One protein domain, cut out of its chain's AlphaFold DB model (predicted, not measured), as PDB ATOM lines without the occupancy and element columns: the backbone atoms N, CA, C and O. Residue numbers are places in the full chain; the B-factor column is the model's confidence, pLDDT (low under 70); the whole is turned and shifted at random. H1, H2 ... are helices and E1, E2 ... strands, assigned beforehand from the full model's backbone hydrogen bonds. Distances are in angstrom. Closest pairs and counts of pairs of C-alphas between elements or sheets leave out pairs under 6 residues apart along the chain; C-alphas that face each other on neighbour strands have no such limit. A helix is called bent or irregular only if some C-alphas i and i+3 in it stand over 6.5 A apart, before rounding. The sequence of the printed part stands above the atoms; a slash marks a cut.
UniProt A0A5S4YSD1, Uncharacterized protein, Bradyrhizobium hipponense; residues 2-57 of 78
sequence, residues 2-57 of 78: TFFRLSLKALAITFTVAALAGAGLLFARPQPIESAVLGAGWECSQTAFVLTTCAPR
ATOM      1  N   THR A   2      95.447   8.542  30.291       65.31
ATOM      2  CA  THR A   2      96.355   7.375  30.360       65.31
ATOM      3  C   THR A   2      96.348   6.653  31.714       65.31
ATOM      4  O   THR A   2      96.260   5.429  31.747       65.31
ATOM      5  N   PHE A   3      96.338   7.388  32.830       68.62
ATOM      6  CA  PHE A   3      96.325   6.809  34.185       68.62
ATOM      7  C   PHE A   3      95.080   5.960  34.478       68.62
ATOM      8  O   PHE A   3      95.181   4.869  35.033       68.62
ATOM      9  N   PHE A   4      93.908   6.412  34.025       72.81
ATOM     10  CA  PHE A   4      92.658   5.665  34.180       72.81
ATOM     11  C   PHE A   4      92.681   4.344  33.401       72.81
ATOM     12  O   PHE A   4      92.225   3.317  33.891       72.81
ATOM     13  N   ARG A   5      93.280   4.343  32.203       76.38
ATOM     14  CA  ARG A   5      93.452   3.129  31.391       76.38
ATOM     15  C   ARG A   5      94.419   2.135  32.040       76.38
ATOM     16  O   ARG A   5      94.186   0.938  31.941       76.38
ATOM     17  N   LEU A   6      95.478   2.618  32.692       77.88
ATOM     18  CA  LEU A   6      96.418   1.787  33.453       77.88
ATOM     19  C   LEU A   6      95.746   1.139  34.668       77.88
ATOM     20  O   LEU A   6      95.857  -0.071  34.847       77.88
ATOM     21  N   SER A   7      94.983   1.917  35.438       83.50
ATOM     22  CA  SER A   7      94.217   1.410  36.582       83.50
ATOM     23  C   SER A   7      93.167   0.376  36.160       83.50
ATOM     24  O   SER A   7      93.090  -0.708  36.735       83.50
ATOM     25  N   LEU A   8      92.424   0.647  35.082       90.31
ATOM     26  CA  LEU A   8      91.408  -0.278  34.579       90.31
ATOM     27  C   LEU A   8      92.017  -1.600  34.086       90.31
ATOM     28  O   LEU A   8      91.449  -2.664  34.317       90.31
ATOM     29  N   LYS A   9      93.191  -1.548  33.446       89.81
ATOM     30  CA  LYS A   9      93.936  -2.755  33.057       89.81
ATOM     31  C   LYS A   9      94.385  -3.554  34.278       89.81
ATOM     32  O   LYS A   9      94.207  -4.765  34.289       89.81
ATOM     33  N   ALA A  10      94.930  -2.891  35.298       90.94
ATOM     34  CA  ALA A  10      95.338  -3.557  36.532       90.94
ATOM     35  C   ALA A  10      94.148  -4.241  37.223       90.94
ATOM     36  O   ALA A  10      94.260  -5.399  37.615       90.94
ATOM     37  N   LEU A  11      92.997  -3.562  37.291       93.12
ATOM     38  CA  LEU A  11      91.768  -4.112  37.861       93.12
ATOM     39  C   LEU A  11      91.247  -5.318  37.069       93.12
ATOM     40  O   LEU A  11      90.827  -6.311  37.655       93.12
ATOM     41  N   ALA A  12      91.287  -5.256  35.737       94.44
ATOM     42  CA  ALA A  12      90.892  -6.383  34.900       94.44
ATOM     43  C   ALA A  12      91.797  -7.599  35.148       94.44
ATOM     44  O   ALA A  12      91.301  -8.711  35.319       94.44
ATOM     45  N   ILE A  13      93.113  -7.386  35.239       95.56
ATOM     46  CA  ILE A  13      94.076  -8.458  35.506       95.56
ATOM     47  C   ILE A  13      93.809  -9.085  36.878       95.56
ATOM     48  O   ILE A  13      93.675 -10.306  36.967       95.56
ATOM     49  N   THR A  14      93.657  -8.289  37.938       95.12
ATOM     50  CA  THR A  14      93.387  -8.831  39.279       95.12
ATOM     51  C   THR A  14      92.082  -9.620  39.327       95.12
ATOM     52  O   THR A  14      92.064 -10.719  39.881       95.12
ATOM     53  N   PHE A  15      91.019  -9.133  38.678       95.69
ATOM     54  CA  PHE A  15      89.761  -9.873  38.565       95.69
ATOM     55  C   PHE A  15      89.925 -11.202  37.825       95.69
ATOM     56  O   PHE A  15      89.417 -12.220  38.287       95.69
ATOM     57  N   THR A  16      90.653 -11.222  36.704       95.94
ATOM     58  CA  THR A  16      90.876 -12.464  35.947       95.94
ATOM     59  C   THR A  16      91.655 -13.500  36.754       95.94
ATOM     60  O   THR A  16      91.277 -14.669  36.765       95.94
ATOM     61  N   VAL A  17      92.689 -13.081  37.492       95.88
ATOM     62  CA  VAL A  17      93.477 -13.978  38.350       95.88
ATOM     63  C   VAL A  17      92.619 -14.535  39.486       95.88
ATOM     64  O   VAL A  17      92.630 -15.742  39.723       95.88
ATOM     65  N   ALA A  18      91.829 -13.688  40.152       95.31
ATOM     66  CA  ALA A  18      90.932 -14.119  41.220       95.31
ATOM     67  C   ALA A  18      89.866 -15.107  40.714       95.31
ATOM     68  O   ALA A  18      89.610 -16.125  41.356       95.31
ATOM     69  N   ALA A  19      89.289 -14.848  39.536       94.62
ATOM     70  CA  ALA A  19      88.315 -15.736  38.913       94.62
ATOM     71  C   ALA A  19      88.926 -17.097  38.546       94.62
ATOM     72  O   ALA A  19      88.316 -18.127  38.821       94.62
ATOM     73  N   LEU A  20      90.139 -17.119  37.981       94.75
ATOM     74  CA  LEU A  20      90.846 -18.362  37.657       94.75
ATOM     75  C   LEU A  20      91.198 -19.168  38.910       94.75
ATOM     76  O   LEU A  20      91.020 -20.382  38.915       94.75
ATOM     77  N   ALA A  21      91.645 -18.509  39.981       91.25
ATOM     78  CA  ALA A  21      91.915 -19.171  41.253       91.25
ATOM     79  C   ALA A  21      90.635 -19.769  41.863       91.25
ATOM     80  O   ALA A  21      90.627 -20.929  42.274       91.25
ATOM     81  N   GLY A  22      89.535 -19.007  41.865       88.00
ATOM     82  CA  GLY A  22      88.230 -19.483  42.327       88.00
ATOM     83  C   GLY A  22      87.702 -20.650  41.492       88.00
ATOM     84  O   GLY A  22      87.254 -21.651  42.048       88.00
ATOM     85  N   ALA A  23      87.819 -20.571  40.165       88.31
ATOM     86  CA  ALA A  23      87.476 -21.668  39.266       88.31
ATOM     87  C   ALA A  23      88.343 -22.901  39.545       88.31
ATOM     88  O   ALA A  23      87.807 -23.991  39.701       88.31
ATOM     89  N   GLY A  24      89.660 -22.736  39.691       86.56
ATOM     90  CA  GLY A  24      90.579 -23.815  40.049       86.56
ATOM     91  C   GLY A  24      90.177 -24.512  41.346       86.56
ATOM     92  O   GLY A  24      90.146 -25.735  41.390       86.56
ATOM     93  N   LEU A  25      89.766 -23.758  42.367       80.94
ATOM     94  CA  LEU A  25      89.275 -24.315  43.629       80.94
ATOM     95  C   LEU A  25      87.941 -25.069  43.467       80.94
ATOM     96  O   LEU A  25      87.732 -26.109  44.087       80.94
ATOM     97  N   LEU A  26      87.043 -24.566  42.613       77.12
ATOM     98  CA  LEU A  26      85.773 -25.219  42.280       77.12
ATOM     99  C   LEU A  26      85.935 -26.451  41.381       77.12
ATOM    100  O   LEU A  26      85.089 -27.336  41.430       77.12
ATOM    101  N   PHE A  27      86.980 -26.527  40.562       72.81
ATOM    102  CA  PHE A  27      87.281 -27.711  39.754       72.81
ATOM    103  C   PHE A  27      88.116 -28.731  40.522       72.81
ATOM    104  O   PHE A  27      87.926 -29.929  40.352       72.81
ATOM    105  N   ALA A  28      88.969 -28.271  41.435       68.44
ATOM    106  CA  ALA A  28      89.699 -29.110  42.375       68.44
ATOM    107  C   ALA A  28      88.818 -29.614  43.526       68.44
ATOM    108  O   ALA A  28      89.370 -30.058  44.532       68.44
ATOM    109  N   ARG A  29      87.476 -29.541  43.403       56.91
ATOM    110  CA  ARG A  29      86.535 -30.140  44.358       56.91
ATOM    111  C   ARG A  29      87.060 -31.535  44.684       56.91
ATOM    112  O   ARG A  29      87.079 -32.373  43.779       56.91
ATOM    113  N   PRO A  30      87.526 -31.775  45.922       59.44
ATOM    114  CA  PRO A  30      87.961 -33.102  46.301       59.44
ATOM    115  C   PRO A  30      86.757 -33.999  46.052       59.44
ATOM    116  O   PRO A  30      85.677 -33.737  46.589       59.44
ATOM    117  N   GLN A  31      86.906 -34.963  45.138       57.22
ATOM    118  CA  GLN A  31      85.882 -35.972  44.893       57.22
ATOM    119  C   GLN A  31      85.441 -36.476  46.270       57.22
ATOM    120  O   GLN A  31      86.322 -36.801  47.071       57.22
ATOM    121  N   PRO A  32      84.139 -36.447  46.601       53.38
ATOM    122  CA  PRO A  32      83.667 -36.918  47.891       53.38
ATOM    123  C   PRO A  32      84.040 -38.396  47.989       53.38
ATOM    124  O   PRO A  32      83.403 -39.252  47.381       53.38
ATOM    125  N   ILE A  33      85.142 -38.684  48.682       57.06
ATOM    126  CA  ILE A  33      85.583 -40.049  48.932       57.06
ATOM    127  C   ILE A  33      84.494 -40.665  49.802       57.06
ATOM    128  O   ILE A  33      84.134 -40.098  50.838       57.06
ATOM    129  N   GLU A  34      83.933 -41.788  49.351       53.84
ATOM    130  CA  GLU A  34      82.900 -42.493  50.100       53.84
ATOM    131  C   GLU A  34      83.378 -42.739  51.529       53.84
ATOM    132  O   GLU A  34      84.470 -43.265  51.750       53.84
ATOM    133  N   SER A  35      82.549 -42.383  52.510       54.78
ATOM    134  CA  SER A  35      82.864 -42.484  53.940       54.78
ATOM    135  C   SER A  35      83.228 -43.902  54.396       54.78
ATOM    136  O   SER A  35      83.825 -44.062  55.453       54.78
ATOM    137  N   ALA A  36      82.925 -44.924  53.587       57.34
ATOM    138  CA  ALA A  36      83.337 -46.310  53.800       57.34
ATOM    139  C   ALA A  36      84.815 -46.589  53.442       57.34
ATOM    140  O   ALA A  36      85.386 -47.563  53.923       57.34
ATOM    141  N   VAL A  37      85.443 -45.740  52.620       52.91
ATOM    142  CA  VAL A  37      86.861 -45.829  52.210       52.91
ATOM    143  C   VAL A  37      87.758 -44.955  53.099       52.91
ATOM    144  O   VAL A  37      88.979 -45.136  53.136       52.91
ATOM    145  N   LEU A  38      87.170 -44.048  53.891       56.69
ATOM    146  CA  LEU A  38      87.862 -43.347  54.972       56.69
ATOM    147  C   LEU A  38      88.090 -44.305  56.155       56.69
ATOM    148  O   LEU A  38      87.427 -44.231  57.184       56.69
ATOM    149  N   GLY A  39      89.028 -45.243  55.999       57.56
ATOM    150  CA  GLY A  39      89.492 -46.101  57.093       57.56
ATOM    151  C   GLY A  39      90.106 -45.299  58.252       57.56
ATOM    152  O   GLY A  39      90.276 -44.085  58.172       57.56
ATOM    153  N   ALA A  40      90.525 -45.976  59.323       61.59
ATOM    154  CA  ALA A  40      91.069 -45.376  60.555       61.59
ATOM    155  C   ALA A  40      92.372 -44.535  60.408       61.59
ATOM    156  O   ALA A  40      93.000 -44.194  61.406       61.59
ATOM    157  N   GLY A  41      92.810 -44.216  59.185       62.34
ATOM    158  CA  GLY A  41      94.009 -43.426  58.872       62.34
ATOM    159  C   GLY A  41      93.754 -41.946  58.548       62.34
ATOM    160  O   GLY A  41      94.681 -41.252  58.124       62.34
ATOM    161  N   TRP A  42      92.522 -41.462  58.706       62.75
ATOM    162  CA  TRP A  42      92.166 -40.057  58.498       62.75
ATOM    163  C   TRP A  42      92.181 -39.303  59.822       62.75
ATOM    164  O   TRP A  42      91.553 -39.728  60.789       62.75
ATOM    165  N   GLU A  43      92.872 -38.168  59.858       62.16
ATOM    166  CA  GLU A  43      92.803 -37.254  60.990       62.16
ATOM    167  C   GLU A  43      92.179 -35.935  60.570       62.16
ATOM    168  O   GLU A  43      92.582 -35.306  59.588       62.16
ATOM    169  N   CYS A  44      91.178 -35.517  61.337       68.12
ATOM    170  CA  CYS A  44      90.543 -34.226  61.167       68.12
ATOM    171  C   CYS A  44      91.333 -33.177  61.945       68.12
ATOM    172  O   CYS A  44      91.462 -33.260  63.165       68.12
ATOM    173  N   SER A  45      91.868 -32.194  61.223       66.31
ATOM    174  CA  SER A  45      92.530 -31.029  61.794       66.31
ATOM    175  C   SER A  45      91.640 -29.803  61.620       66.31
ATOM    176  O   SER A  45      91.026 -29.584  60.573       66.31
ATOM    177  N   GLN A  46      91.538 -29.005  62.676       65.88
ATOM    178  CA  GLN A  46      90.764 -27.772  62.677       65.88
ATOM    179  C   GLN A  46      91.676 -26.637  62.205       65.88
ATOM    180  O   GLN A  46      92.425 -26.054  62.991       65.88
ATOM    181  N   THR A  47      91.650 -26.320  60.911       63.31
ATOM    182  CA  THR A  47      92.400 -25.179  60.389       63.31
ATOM    183  C   THR A  47      91.624 -23.891  60.672       63.31
ATOM    184  O   THR A  47      90.485 -23.701  60.249       63.31
ATOM    185  N   ALA A  48      92.248 -22.997  61.448       52.69
ATOM    186  CA  ALA A  48      91.727 -21.668  61.788       52.69
ATOM    187  C   ALA A  48      90.347 -21.654  62.485       52.69
ATOM    188  O   ALA A  48      89.527 -20.781  62.215       52.69
ATOM    189  N   PHE A  49      90.092 -22.610  63.385       54.59
ATOM    190  CA  PHE A  49      88.900 -22.713  64.248       54.59
ATOM    191  C   PHE A  49      87.519 -22.823  63.564       54.59
ATOM    192  O   PHE A  49      86.568 -23.233  64.226       54.59
ATOM    193  N   VAL A  50      87.401 -22.553  62.263       59.06
ATOM    194  CA  VAL A  50      86.128 -22.526  61.521       59.06
ATOM    195  C   VAL A  50      86.046 -23.641  60.473       59.06
ATOM    196  O   VAL A  50      84.948 -24.083  60.146       59.06
ATOM    197  N   LEU A  51      87.183 -24.142  59.970       54.03
ATOM    198  CA  LEU A  51      87.217 -25.234  58.996       54.03
ATOM    199  C   LEU A  51      87.767 -26.515  59.627       54.03
ATOM    200  O   LEU A  51      88.943 -26.612  59.973       54.03
ATOM    201  N   THR A  52      86.918 -27.534  59.729       69.50
ATOM    202  CA  THR A  52      87.348 -28.910  59.974       69.50
ATOM    203  C   THR A  52      87.714 -29.542  58.637       69.50
ATOM    204  O   THR A  52      86.855 -29.819  57.802       69.50
ATOM    205  N   THR A  53      89.008 -29.743  58.402       66.75
ATOM    206  CA  THR A  53      89.496 -30.465  57.226       66.75
ATOM    207  C   THR A  53      90.073 -31.799  57.670       66.75
ATOM    208  O   THR A  53      90.900 -31.860  58.578       66.75
ATOM    209  N   CYS A  54      89.609 -32.888  57.067       69.31
ATOM    210  CA  CYS A  54      90.167 -34.212  57.307       69.31
ATOM    211  C   CYS A  54      91.112 -34.533  56.154       69.31
ATOM    212  O   CYS A  54      90.705 -34.537  54.994       69.31
ATOM    213  N   ALA A  55      92.379 -34.768  56.479       67.25
ATOM    214  CA  ALA A  55      93.404 -35.147  55.519       67.25
ATOM    215  C   ALA A  55      93.886 -36.570  55.833       67.25
ATOM    216  O   ALA A  55      93.862 -36.987  57.000       67.25
ATOM    217  N   PRO A  56      94.337 -37.334  54.822       61.53
ATOM    218  CA  PRO A  56      95.045 -38.574  55.096       61.53
ATOM    219  C   PRO A  56      96.289 -38.228  55.924       61.53
ATOM    220  O   PRO A  56      96.951 -37.227  55.648       61.53
ATOM    221  N   ARG A  57      96.600 -39.021  56.955       58.88
ATOM    222  CA  ARG A  57      97.809 -38.859  57.780       58.88
ATOM    223  C   ARG A  57      99.069 -38.872  56.901       58.88
ATOM    224  O   ARG A  57      99.652 -39.923  56.662       58.88
TER     225      ARG A  57
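AT A GLANCE: This is residues 2 to 57 of the 78 residues of an uncharacterized protein of Bradyrhizobium hipponense (UniProt A0A5S4YSD1). A small twisted hairpin of two strands, E1 and E2, forms a head at one end, and one long helix, H1, sticks out from it as a free arm. Between arm and head, the long link of residues 28 to 41 runs on beyond the helix and then turns back into E1, and the turn between the strands, residues 48 to 50, points back toward the helix's side. The printed part has 56 residues with one named helix and two named strands, in the order H1, E1, E2, and the sheet's order is E1 - E2, antiparallel. The class is mixed, helices and strands. The whole is extended, with a radius of gyration of the C-alphas of 19.1 A, and its C-alphas span 61 by 23 by 15 A, a rod whose length the helix and the link largely make.

HOW THE PARTS SIT: The sheet consists of E1, residues 42 to 47, and E2, residues 51 to 56. They are antiparallel neighbours and form a hairpin, with 148 degrees between their N-to-C directions. C-alphas 44 and 54 face each other at 3.9 A, and C-alphas 42 and 56 face each other at 4.7 A. Across the pair, N 45 and O 53 are within hydrogen-bond range at 2.8 A, as are N 47 and O 51 at 2.9 A. A tight link of 3 residues joins the two strands. H1, residues 2 to 27, is apart from E2. Residues 2 to 37, of which 2 to 27 belong to H1, stand free. In H1 every O i to N i+4 pair is within hydrogen-bond range.

IN THESE COORDINATES: E1 runs from Trp 42, with its C-alpha at (92.166, -40.057, 58.498), to Thr 47, 15.0 A from first to last C-alpha. E2 runs from Leu 51 to Pro 56, 16.0 A long, and its last C-alpha is at (95.045, -38.574, 55.096). H1 runs from Thr 2, with its C-alpha at (96.355, 7.375, 30.360), to Phe 27 and measures 37.4 A. It is not bent.

THE WHOLE: The two C-alphas farthest apart are those of Thr 2 and Ala 40, at 61.0 A. The C-alphas of Thr 2 and Arg 57, the first and last printed residues, are 53.8 A apart. The printed part has no cut. The link from H1 to E1 is long, with 14 residues. The mean pLDDT of the printed part is 72.5, and confidence is low, under 70, in 32 residues, namely residues 2 to 3 and 28 to 57. H1 has a mean pLDDT of 87, while E1 and E2 each have a mean of 65.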